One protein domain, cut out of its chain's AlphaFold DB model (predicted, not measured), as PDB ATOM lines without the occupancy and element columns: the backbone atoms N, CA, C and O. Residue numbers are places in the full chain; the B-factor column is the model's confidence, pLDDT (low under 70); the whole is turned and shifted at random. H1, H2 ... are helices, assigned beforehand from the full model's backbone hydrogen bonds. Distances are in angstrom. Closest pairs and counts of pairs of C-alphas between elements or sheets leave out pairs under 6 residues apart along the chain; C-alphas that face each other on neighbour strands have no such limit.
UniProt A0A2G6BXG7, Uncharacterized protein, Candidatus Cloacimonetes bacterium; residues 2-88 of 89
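Overview. This is residues 2 to 88 of the 89 residues of an uncharacterized protein of Candidatus Cloacimonetes bacterium (UniProt A0A2G6BXG7). An open, loose frame: a long link and H2 form a wide loop, tied by a short antiparallel pairing of residues 13 to 14 with 52 to 53, and H3 leads away to residues 69 to 88, which stick out as an arm holding H4. The printed part has 87 residues with four named helices, H1 to H4 in order, and no named strand; it is all helix, though helices hold 41 residues, under half. It is only just loose, close to extended, with a radius of gyration of the C-alphas of 17.7 A and spans of 58 by 29 by 20 A.

Arrangement. H1, residues 2 to 5, is close to but not clearly touching H3, residues 58 to 70; their closest C-alphas, of Ile 2 and Thr 58, are 7.9 A apart. H2, residues 37 to 47, is apart from H1, H3 and H4, residues 74 to 86. Every O i to N i+4 pair is within hydrogen-bond range in H2 and H4, 8 of 9 in H3; H1 is too short for one.

Along the chain. H1 begins at C-alpha 2, (133.973, 173.848, 95.489). H2 measures 15.9 A, H3 and H4 18.6 A each. H4 ends at C-alpha 86, (106.107, 154.984, 130.815).

Size, cuts and confidence. The farthest C-alphas, of Pro 9 and Lys 88, are 58.4 A apart. The printed part has no cut. The H1 to H2 link is long; residues 29 to 34 have pLDDT under 70.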
ATOM      1  N   ILE A   2     132.505 173.666  95.322       89.50
ATOM      2  CA  ILE A   2     133.973 173.848  95.489       89.50
ATOM      3  C   ILE A   2     134.745 173.810  94.158       89.50
ATOM      4  O   ILE A   2     135.674 174.577  93.936       89.50
ATOM      5  N   LYS A   3     134.352 172.925  93.234       87.75
ATOM      6  CA  LYS A   3     134.964 172.870  91.895       87.75
ATOM      7  C   LYS A   3     134.700 174.153  91.093       87.75
ATOM      8  O   LYS A   3     135.620 174.684  90.485       87.75
ATOM      9  N   GLU A   4     133.481 174.687  91.172       89.75
ATOM     10  CA  GLU A   4     133.086 175.921  90.479       89.75
ATOM     11  C   GLU A   4     133.724 177.176  91.083       89.75
ATOM     12  O   GLU A   4     134.035 178.112  90.350       89.75
ATOM     13  N   SER A   5     133.982 177.201  92.398       89.50
ATOM     14  CA  SER A   5     134.606 178.361  93.048       89.50
ATOM     15  C   SER A   5     136.034 178.617  92.569       89.50
ATOM     16  O   SER A   5     136.504 179.742  92.680       89.50
ATOM     17  N   LYS A   6     136.707 177.633  91.950       85.75
ATOM     18  CA  LYS A   6     138.021 177.831  91.309       85.75
ATOM     19  C   LYS A   6     138.008 178.911  90.224       85.75
ATOM     20  O   LYS A   6     139.046 179.496  89.941       85.75
ATOM     21  N   ARG A   7     136.843 179.182  89.629       92.44
ATOM     22  CA  ARG A   7     136.660 180.226  88.608       92.44
ATOM     23  C   ARG A   7     136.695 181.642  89.193       92.44
ATOM     24  O   ARG A   7     136.809 182.598  88.434       92.44
ATOM     25  N   PHE A   8     136.603 181.778  90.517       92.69
ATOM     26  CA  PHE A   8     136.496 183.053  91.221       92.69
ATOM     27  C   PHE A   8     137.546 183.124  92.343       92.69
ATOM     28  O   PHE A   8     137.294 182.658  93.454       92.69
ATOM     29  N   PRO A   9     138.732 183.711  92.092       86.50
ATOM     30  CA  PRO A   9     139.857 183.671  93.035       86.50
ATOM     31  C   PRO A   9     139.597 184.417  94.355       86.50
ATOM     32  O   PRO A   9     140.305 184.210  95.336       86.50
ATOM     33  N   ASN A  10     138.578 185.276  94.398       93.12
ATOM     34  CA  ASN A  10     138.137 186.003  95.587       93.12
ATOM     35  C   ASN A  10     137.091 185.246  96.426       93.12
ATOM     36  O   ASN A  10     136.723 185.726  97.497       93.12
ATOM     37  N   ILE A  11     136.603 184.088  95.971       92.69
ATOM     38  CA  ILE A  11     135.654 183.267  96.724       92.69
ATOM     39  C   ILE A  11     136.417 182.233  97.546       92.69
ATOM     40  O   ILE A  11     137.190 181.433  97.024       92.69
ATOM     41  N   LYS A  12     136.132 182.209  98.847       94.31
ATOM     42  CA  LYS A  12     136.565 181.153  99.762       94.31
ATOM     43  C   LYS A  12     135.339 180.512 100.389       94.31
ATOM     44  O   LYS A  12     134.406 181.211 100.776       94.31
ATOM     45  N   ILE A  13     135.348 179.189 100.485       94.94
ATOM     46  CA  ILE A  13     134.254 178.416 101.069       94.94
ATOM     47  C   ILE A  13     134.758 177.819 102.376       94.94
ATOM     48  O   ILE A  13     135.810 177.186 102.398       94.94
ATOM     49  N   TYR A  14     134.000 178.018 103.450       95.06
ATOM     50  CA  TYR A  14     134.325 177.501 104.773       95.06
ATOM     51  C   TYR A  14     133.228 176.556 105.261       95.06
ATOM     52  O   TYR A  14     132.042 176.845 105.097       95.06
ATOM     53  N   GLY A  15     133.635 175.434 105.849       92.94
ATOM     54  CA  GLY A  15     132.771 174.467 106.518       92.94
ATOM     55  C   GLY A  15     133.166 174.324 107.986       92.94
ATOM     56  O   GLY A  15     134.352 174.325 108.308       92.94
ATOM     57  N   PHE A  16     132.172 174.222 108.870       91.25
ATOM     58  CA  PHE A  16     132.369 174.096 110.325       91.25
ATOM     59  C   PHE A  16     131.539 172.974 110.949       91.25
ATOM     60  O   PHE A  16     131.427 172.888 112.173       91.25
ATOM     61  N   GLY A  17     130.894 172.146 110.129       87.00
ATOM     62  CA  GLY A  17     130.006 171.117 110.649       87.00
ATOM     63  C   GLY A  17     130.752 169.920 111.268       87.00
ATOM     64  O   GLY A  17     130.154 169.112 111.962       87.00
ATOM     65  N   ASP A  18     132.060 169.819 111.034       87.38
ATOM     66  CA  ASP A  18     132.962 168.842 111.648       87.38
ATOM     67  C   ASP A  18     133.405 169.246 113.066       87.38
ATOM     68  O   ASP A  18     134.125 168.502 113.727       87.38
ATOM     69  N   THR A  19     132.971 170.416 113.544       86.50
ATOM     70  CA  THR A  19     133.138 170.835 114.939       86.50
ATOM     71  C   THR A  19     132.056 170.218 115.832       86.50
ATOM     72  O   THR A  19     131.042 169.735 115.339       86.50
ATOM     73  N   ASP A  20     132.237 170.280 117.150       83.94
ATOM     74  CA  ASP A  20     131.223 169.812 118.116       83.94
ATOM     75  C   ASP A  20     130.090 170.830 118.322       83.94
ATOM     76  O   ASP A  20     129.083 170.554 118.970       83.94
ATOM     77  N   TYR A  21     130.245 172.044 117.787       82.12
ATOM     78  CA  TYR A  21     129.251 173.102 117.922       82.12
ATOM     79  C   TYR A  21     127.856 172.721 117.388       82.12
ATOM     80  O   TYR A  21     126.888 172.960 118.116       82.12
ATOM     81  N   PRO A  22     127.713 172.161 116.165       80.19
ATOM     82  CA  PRO A  22     126.415 171.740 115.640       80.19
ATOM     83  C   PRO A  22     125.776 170.572 116.397       80.19
ATOM     84  O   PRO A  22     124.557 170.436 116.358       80.19
ATOM     85  N   ASP A  23     126.565 169.764 117.106       82.75
ATOM     86  CA  ASP A  23     126.060 168.592 117.828       82.75
ATOM     87  C   ASP A  23     125.309 169.001 119.112       82.75
ATOM     88  O   ASP A  23     124.473 168.259 119.627       82.75
ATOM     89  N   ASN A  24     125.565 170.207 119.632       84.44
ATOM     90  CA  ASN A  24     124.894 170.720 120.821       84.44
ATOM     91  C   ASN A  24     123.602 171.473 120.463       84.44
ATOM     92  O   ASN A  24     123.608 172.670 120.159       84.44
ATOM     93  N   THR A  25     122.468 170.788 120.603       81.00
ATOM     94  CA  THR A  25     121.128 171.347 120.357       81.00
ATOM     95  C   THR A  25     120.789 172.545 121.255       81.00
ATOM     96  O   THR A  25     119.978 173.388 120.865       81.00
ATOM     97  N   ALA A  26     121.462 172.727 122.400       82.38
ATOM     98  CA  ALA A  26     121.285 173.907 123.253       82.38
ATOM     99  C   ALA A  26     121.751 175.216 122.586       82.38
ATOM    100  O   ALA A  26     121.378 176.305 123.031       82.38
ATOM    101  N   HIS A  27     122.537 175.134 121.508       78.75
ATOM    102  CA  HIS A  27     122.924 176.283 120.687       78.75
ATOM    103  C   HIS A  27     121.810 176.772 119.746       78.75
ATOM    104  O   HIS A  27     121.947 177.845 119.151       78.75
ATOM    105  N   TYR A  28     120.703 176.030 119.650       75.62
ATOM    106  CA  TYR A  28     119.596 176.236 118.712       75.62
ATOM    107  C   TYR A  28     118.286 176.568 119.443       75.62
ATOM    108  O   TYR A  28     117.225 176.018 119.160       75.62
ATOM    109  N   LYS A  29     118.357 177.482 120.420       67.06
ATOM    110  CA  LYS A  29     117.215 177.865 121.277       67.06
ATOM    111  C   LYS A  29     116.028 178.472 120.521       67.06
ATOM    112  O   LYS A  29     114.915 178.447 121.029       67.06
ATOM    113  N   ASN A  30     116.262 179.039 119.341       65.38
ATOM    114  CA  ASN A  30     115.220 179.502 118.436       65.38
ATOM    115  C   ASN A  30     115.346 178.685 117.147       65.38
ATOM    116  O   ASN A  30     116.426 178.644 116.563       65.38
ATOM    117  N   LEU A  31     114.238 178.095 116.689       60.00
ATOM    118  CA  LEU A  31     114.141 177.298 115.455       60.00
ATOM    119  C   LEU A  31     114.678 178.013 114.201       60.00
ATOM    120  O   LEU A  31     114.879 177.380 113.171       60.00
ATOM    121  N   THR A  32     114.895 179.328 114.274       60.19
ATOM    122  CA  THR A  32     115.360 180.154 113.157       60.19
ATOM    123  C   THR A  32     116.825 180.592 113.247       60.19
ATOM    124  O   THR A  32     117.359 181.016 112.226       60.19
ATOM    125  N   HIS A  33     117.490 180.523 114.413       62.09
ATOM    126  CA  HIS A  33     118.824 181.121 114.587       62.09
ATOM    127  C   HIS A  33     119.728 180.382 115.588       62.09
ATOM    128  O   HIS A  33     119.320 180.018 116.690       62.09
ATOM    129  N   TYR A  34     121.006 180.271 115.217       65.62
ATOM    130  CA  TYR A  34     122.102 179.904 116.112       65.62
ATOM    131  C   TYR A  34     122.326 180.981 117.179       65.62
ATOM    132  O   TYR A  34     122.101 182.170 116.941       65.62
ATOM    133  N   HIS A  35     122.847 180.589 118.343       71.50
ATOM    134  CA  HIS A  35     123.318 181.542 119.346       71.50
ATOM    135  C   HIS A  35     124.352 182.524 118.750       71.50
ATOM    136  O   HIS A  35     125.336 182.104 118.140       71.50
ATOM    137  N   TYR A  36     124.161 183.833 118.963       72.38
ATOM    138  CA  TYR A  36     124.964 184.912 118.355       72.38
ATOM    139  C   TYR A  36     126.478 184.769 118.579       72.38
ATOM    140  O   TYR A  36     127.273 185.169 117.729       72.38
ATOM    141  N   GLY A  37     126.883 184.160 119.699       78.25
ATOM    142  CA  GLY A  37     128.288 183.905 120.025       78.25
ATOM    143  C   GLY A  37     129.024 183.052 118.984       78.25
ATOM    144  O   GLY A  37     130.242 183.160 118.860       78.25
ATOM    145  N   PHE A  38     128.311 182.256 118.180       80.44
ATOM    146  CA  PHE A  38     128.953 181.440 117.152       80.44
ATOM    147  C   PHE A  38     129.477 182.252 115.976       80.44
ATOM    148  O   PHE A  38     130.502 181.892 115.404       80.44
ATOM    149  N   ASN A  39     128.846 183.385 115.654       85.62
ATOM    150  CA  ASN A  39     129.328 184.260 114.588       85.62
ATOM    151  C   ASN A  39     130.751 184.745 114.897       85.62
ATOM    152  O   ASN A  39     131.617 184.738 114.026       85.62
ATOM    153  N   THR A  40     131.029 185.083 116.160       88.75
ATOM    154  CA  THR A  40     132.378 185.448 116.611       88.75
ATOM    155  C   THR A  40     133.366 184.295 116.441       88.75
ATOM    156  O   THR A  40     134.479 184.512 115.963       88.75
ATOM    157  N   VAL A  41     132.965 183.065 116.773       87.94
ATOM    158  CA  VAL A  41     133.804 181.868 116.594       87.94
ATOM    159  C   VAL A  41     134.098 181.617 115.112       87.94
ATOM    160  O   VAL A  41     135.255 181.412 114.746       87.94
ATOM    161  N   MET A  42     133.086 181.702 114.245       89.88
ATOM    162  CA  MET A  42     133.260 181.566 112.796       89.88
ATOM    163  C   MET A  42     134.229 182.614 112.246       89.88
ATOM    164  O   MET A  42     135.138 182.268 111.496       89.88
ATOM    165  N   LEU A  43     134.095 183.882 112.651       93.06
ATOM    166  CA  LEU A  43     135.005 184.953 112.231       93.06
ATOM    167  C   LEU A  43     136.450 184.681 112.673       93.06
ATOM    168  O   LEU A  43     137.381 184.855 111.883       93.06
ATOM    169  N   GLN A  44     136.653 184.189 113.898       93.44
ATOM    170  CA  GLN A  44     137.978 183.775 114.365       93.44
ATOM    171  C   GLN A  44     138.538 182.611 113.540       93.44
ATOM    172  O   GLN A  44     139.722 182.617 113.200       93.44
ATOM    173  N   TYR A  45     137.716 181.625 113.183       94.19
ATOM    174  CA  TYR A  45     138.139 180.504 112.344       94.19
ATOM    175  C   TYR A  45     138.509 180.954 110.932       94.19
ATOM    176  O   TYR A  45     139.593 180.612 110.458       94.19
ATOM    177  N   ILE A  46     137.689 181.805 110.313       95.50
ATOM    178  CA  ILE A  46     137.955 182.397 108.997       95.50
ATOM    179  C   ILE A  46     139.270 183.179 109.015       95.50
ATOM    180  O   ILE A  46     140.105 182.976 108.133       95.50
ATOM    181  N   SER A  47     139.509 184.000 110.048       96.19
ATOM    182  CA  SER A  47     140.754 184.777 110.183       96.19
ATOM    183  C   SER A  47     142.015 183.903 110.217       96.19
ATOM    184  O   SER A  47     143.087 184.339 109.806       96.19
ATOM    185  N   LYS A  48     141.877 182.644 110.654       96.25
ATOM    186  CA  LYS A  48     142.951 181.644 110.744       96.25
ATOM    187  C   LYS A  48     142.935 180.637 109.588       96.25
ATOM    188  O   LYS A  48     143.668 179.656 109.632       96.25
ATOM    189  N   ASN A  49     142.079 180.834 108.582       95.00
ATOM    190  CA  ASN A  49     141.770 179.861 107.526       95.00
ATOM    191  C   ASN A  49     141.355 178.463 108.037       95.00
ATOM    192  O   ASN A  49     141.446 177.475 107.307       95.00
ATOM    193  N   LYS A  50     140.874 178.360 109.279       94.44
ATOM    194  CA  LYS A  50     140.345 177.110 109.826       94.44
ATOM    195  C   LYS A  50     139.003 176.809 109.157       94.44
ATOM    196  O   LYS A  50     138.157 177.694 109.066       94.44
ATOM    197  N   GLY A  51     138.823 175.575 108.691       93.44
ATOM    198  CA  GLY A  51     137.614 175.142 107.981       93.44
ATOM    199  C   GLY A  51     137.575 175.519 106.495       93.44
ATOM    200  O   GLY A  51     136.535 175.353 105.867       93.44
ATOM    201  N   LEU A  52     138.669 176.039 105.916       95.56
ATOM    202  CA  LEU A  52     138.733 176.331 104.480       95.56
ATOM    203  C   LEU A  52     138.591 175.035 103.669       95.56
ATOM    204  O   LEU A  52     139.419 174.128 103.784       95.56
ATOM    205  N   LEU A  53     137.568 174.971 102.822       95.06
ATOM    206  CA  LEU A  53     137.319 173.836 101.945       95.06
ATOM    207  C   LEU A  53     138.000 174.041 100.594       95.06
ATOM    208  O   LEU A  53     137.866 175.082  99.946       95.06
ATOM    209  N   THR A  54     138.703 173.007 100.156       93.69
ATOM    210  CA  THR A  54     139.397 172.928  98.874       93.69
ATOM    211  C   THR A  54     139.016 171.630  98.173       93.69
ATOM    212  O   THR A  54     138.430 170.721  98.770       93.69
ATOM    213  N   SER A  55     139.333 171.514  96.885       91.88
ATOM    214  CA  SER A  55     139.063 170.287  96.125       91.88
ATOM    215  C   SER A  55     139.729 169.049  96.729       91.88
ATOM    216  O   SER A  55     139.238 167.947  96.524       91.88
ATOM    217  N   GLU A  56     140.811 169.238  97.476       93.62
ATOM    218  CA  GLU A  56     141.642 168.182  98.044       93.62
ATOM    219  C   GLU A  56     141.121 167.693  99.403       93.62
ATOM    220  O   GLU A  56     141.392 166.559  99.785       93.62
ATOM    221  N   ASN A  57     140.380 168.525 100.147       94.31
ATOM    222  CA  ASN A  57     139.925 168.185 101.502       94.31
ATOM    223  C   ASN A  57     138.401 168.011 101.638       94.31
ATOM    224  O   ASN A  57     137.940 167.525 102.670       94.31
ATOM    225  N   THR A  58     137.623 168.376 100.614       93.94
ATOM    226  CA  THR A  58     136.153 168.386 100.698       93.94
ATOM    227  C   THR A  58     135.573 166.997 100.952       93.94
ATOM    228  O   THR A  58     134.658 166.868 101.757       93.94
ATOM    229  N   GLU A  59     136.095 165.951 100.307       94.50
ATOM    230  CA  GLU A  59     135.591 164.587 100.519       94.50
ATOM    231  C   GLU A  59     135.820 164.124 101.957       94.50
ATOM    232  O   GLU A  59     134.894 163.644 102.601       94.50
ATOM    233  N   LYS A  60     137.015 164.380 102.505       93.75
ATOM    234  CA  LYS A  60     137.327 164.091 103.910       93.75
ATOM    235  C   LYS A  60     136.415 164.857 104.869       93.75
ATOM    236  O   LYS A  60     135.995 164.302 105.877       93.75
ATOM    237  N   TYR A  61     136.118 166.121 104.573       94.12
ATOM    238  CA  TYR A  61     135.169 166.907 105.361       94.12
ATOM    239  C   TYR A  61     133.776 166.267 105.343       94.12
ATOM    240  O   TYR A  61     133.186 166.082 106.402       94.12
ATOM    241  N   LEU A  62     133.270 165.873 104.169       92.69
ATOM    242  CA  LEU A  62     131.956 165.233 104.031       92.69
ATOM    243  C   LEU A  62     131.884 163.860 104.716       92.69
ATOM    244  O   LEU A  62     130.865 163.537 105.326       92.69
ATOM    245  N   ASP A  63     132.966 163.085 104.675       94.56
ATOM    246  CA  ASP A  63     133.049 161.760 105.296       94.56
ATOM    247  C   ASP A  63     132.821 161.797 106.818       94.56
ATOM    248  O   ASP A  63     132.185 160.907 107.383       94.56
ATOM    249  N   VAL A  64     133.240 162.879 107.488       92.12
ATOM    250  CA  VAL A  64     132.967 163.077 108.922       92.12
ATOM    251  C   VAL A  64     131.466 163.041 109.209       92.12
ATOM    252  O   VAL A  64     131.050 162.380 110.161       92.12
ATOM    253  N   PHE A  65     130.652 163.707 108.387       87.38
ATOM    254  CA  PHE A  65     129.196 163.732 108.547       87.38
ATOM    255  C   PHE A  65     128.578 162.389 108.218       87.38
ATOM    256  O   PHE A  65     127.764 161.899 108.989       87.38
ATOM    257  N   THR A  66     128.996 161.779 107.108       92.62
ATOM    258  CA  THR A  66     128.517 160.455 106.704       92.62
ATOM    259  C   THR A  66     128.720 159.452 107.833       92.62
ATOM    260  O   THR A  66     127.778 158.779 108.242       92.62
ATOM    261  N   ARG A  67     129.921 159.417 108.417       93.19
ATOM    262  CA  ARG A  67     130.238 158.534 109.538       93.19
ATOM    263  C   ARG A  67     129.439 158.869 110.797       93.19
ATOM    264  O   ARG A  67     128.963 157.950 111.453       93.19
ATOM    265  N   LYS A  68     129.296 160.152 111.156       89.19
ATOM    266  CA  LYS A  68     128.480 160.563 112.314       89.19
ATOM    267  C   LYS A  68     127.025 160.113 112.148       89.19
ATOM    268  O   LYS A  68     126.478 159.525 113.070       89.19
ATOM    269  N   SER A  69     126.435 160.337 110.976       88.69
ATOM    270  CA  SER A  69     125.045 159.978 110.687       88.69
ATOM    271  C   SER A  69     124.817 158.468 110.671       88.69
ATOM    272  O   SER A  69     123.821 158.004 111.211       88.69
ATOM    273  N   LEU A  70     125.731 157.694 110.074       93.94
ATOM    274  CA  LEU A  70     125.612 156.232 110.012       93.94
ATOM    275  C   LEU A  70     125.828 155.553 111.370       93.94
ATOM    276  O   LEU A  70     125.299 154.470 111.588       93.94
ATOM    277  N   ASN A  71     126.588 156.179 112.269       93.56
ATOM    278  CA  ASN A  71     126.872 155.652 113.608       93.56
ATOM    279  C   ASN A  71     125.965 156.244 114.696       93.56
ATOM    280  O   ASN A  71     126.247 156.074 115.879       93.56
ATOM    281  N   PHE A  72     124.936 157.002 114.320       90.38
ATOM    282  CA  PHE A  72     124.029 157.592 115.290       90.38
ATOM    283  C   PHE A  72     123.114 156.512 115.877       90.38
ATOM    284  O   PHE A  72     122.409 155.828 115.135       90.38
ATOM    285  N   ASP A  73     123.139 156.356 117.201       93.75
ATOM    286  CA  ASP A  73     122.391 155.313 117.905       93.75
ATOM    287  C   ASP A  73     120.903 155.685 118.010       93.75
ATOM    288  O   ASP A  73     120.473 156.459 118.871       93.75
ATOM    289  N   LEU A  74     120.115 155.159 117.072       93.75
ATOM    290  CA  LEU A  74     118.667 155.347 117.047       93.75
ATOM    291  C   LEU A  74     117.955 154.510 118.114       93.75
ATOM    292  O   LEU A  74     116.906 154.939 118.600       93.75
ATOM    293  N   ASP A  75     118.524 153.369 118.503       95.81
ATOM    294  CA  ASP A  75     117.933 152.472 119.496       95.81
ATOM    295  C   ASP A  75     117.994 153.116 120.887       95.81
ATOM    296  O   ASP A  75     117.001 153.122 121.616       95.81
ATOM    297  N   GLU A  76     119.112 153.767 121.235       94.94
ATOM    298  CA  GLU A  76     119.231 154.535 122.480       94.94
ATOM    299  C   GLU A  76     118.154 155.629 122.572       94.94
ATOM    300  O   GLU A  76     117.570 155.858 123.637       94.94
ATOM    301  N   ILE A  77     117.867 156.310 121.461       92.50
ATOM    302  CA  ILE A  77     116.830 157.344 121.422       92.50
ATOM    303  C   ILE A  77     115.438 156.735 121.551       92.50
ATOM    304  O   ILE A  77     114.638 157.264 122.325       92.50
ATOM    305  N   ALA A  78     115.155 155.638 120.846       95.25
ATOM    306  CA  ALA A  78     113.883 154.933 120.958       95.25
ATOM    307  C   ALA A  78     113.612 154.523 122.416       95.25
ATOM    308  O   ALA A  78     112.590 154.914 122.978       95.25
ATOM    309  N   CYS A  79     114.591 153.894 123.073       96.25
ATOM    310  CA  CYS A  79     114.513 153.515 124.484       96.25
ATOM    311  C   CYS A  79     114.259 154.716 125.414       96.25
ATOM    312  O   CYS A  79     113.466 154.629 126.352       96.25
ATOM    313  N   LYS A  80     114.917 155.863 125.181       95.06
ATOM    314  CA  LYS A  80     114.688 157.090 125.972       95.06
ATOM    315  C   LYS A  80     113.273 157.637 125.795       95.06
ATOM    316  O   LYS A  80     112.701 158.144 126.761       95.06
ATOM    317  N   ILE A  81     112.732 157.569 124.579       94.38
ATOM    318  CA  ILE A  81     111.370 158.013 124.271       94.38
ATOM    319  C   ILE A  81     110.357 157.102 124.966       94.38
ATOM    320  O   ILE A  81     109.476 157.616 125.652       94.38
ATOM    321  N   GLU A  82     110.501 155.783 124.836       95.88
ATOM    322  CA  GLU A  82     109.627 154.793 125.481       95.88
ATOM    323  C   GLU A  82     109.601 154.982 127.000       95.88
ATOM    324  O   GLU A  82     108.536 155.200 127.575       95.88
ATOM    325  N   LYS A  83     110.778 155.058 127.637       95.75
ATOM    326  CA  LYS A  83     110.887 155.305 129.079       95.75
ATOM    327  C   LYS A  83     110.186 156.593 129.520       95.75
ATOM    328  O   LYS A  83     109.530 156.615 130.556       95.75
ATOM    329  N   TYR A  84     110.323 157.677 128.754       94.75
ATOM    330  CA  TYR A  84     109.649 158.936 129.074       94.75
ATOM    331  C   TYR A  84     108.118 158.805 129.040       94.75
ATOM    332  O   TYR A  84     107.450 159.472 129.826       94.75
ATOM    333  N   TYR A  85     107.558 157.980 128.149       93.69
ATOM    334  CA  TYR A  85     106.117 157.724 128.120       93.69
ATOM    335  C   TYR A  85     105.654 156.873 129.302       93.69
ATOM    336  O   TYR A  85     104.623 157.202 129.891       93.69
ATOM    337  N   ASP A  86     106.420 155.847 129.673       92.94
ATOM    338  CA  ASP A  86     106.107 154.984 130.815       92.94
ATOM    339  C   ASP A  86     106.148 155.756 132.145       92.94
ATOM    340  O   ASP A  86     105.242 155.621 132.959       92.94
ATOM    341  N   ASP A  87     107.133 156.644 132.337       90.00
ATOM    342  CA  ASP A  87     107.274 157.478 133.548       90.00
ATOM    343  C   ASP A  87     106.156 158.545 133.697       90.00
ATOM    344  O   ASP A  87     106.060 159.219 134.729       90.00
ATOM    345  N   LYS A  88     105.341 158.769 132.655       79.44
ATOM    346  CA  LYS A  88     104.252 159.766 132.620       79.44
ATOM    347  C   LYS A  88     102.854 159.172 132.829       79.44
ATOM    348  O   LYS A  88     101.909 159.964 132.916       79.44
TER     349      LYS A  88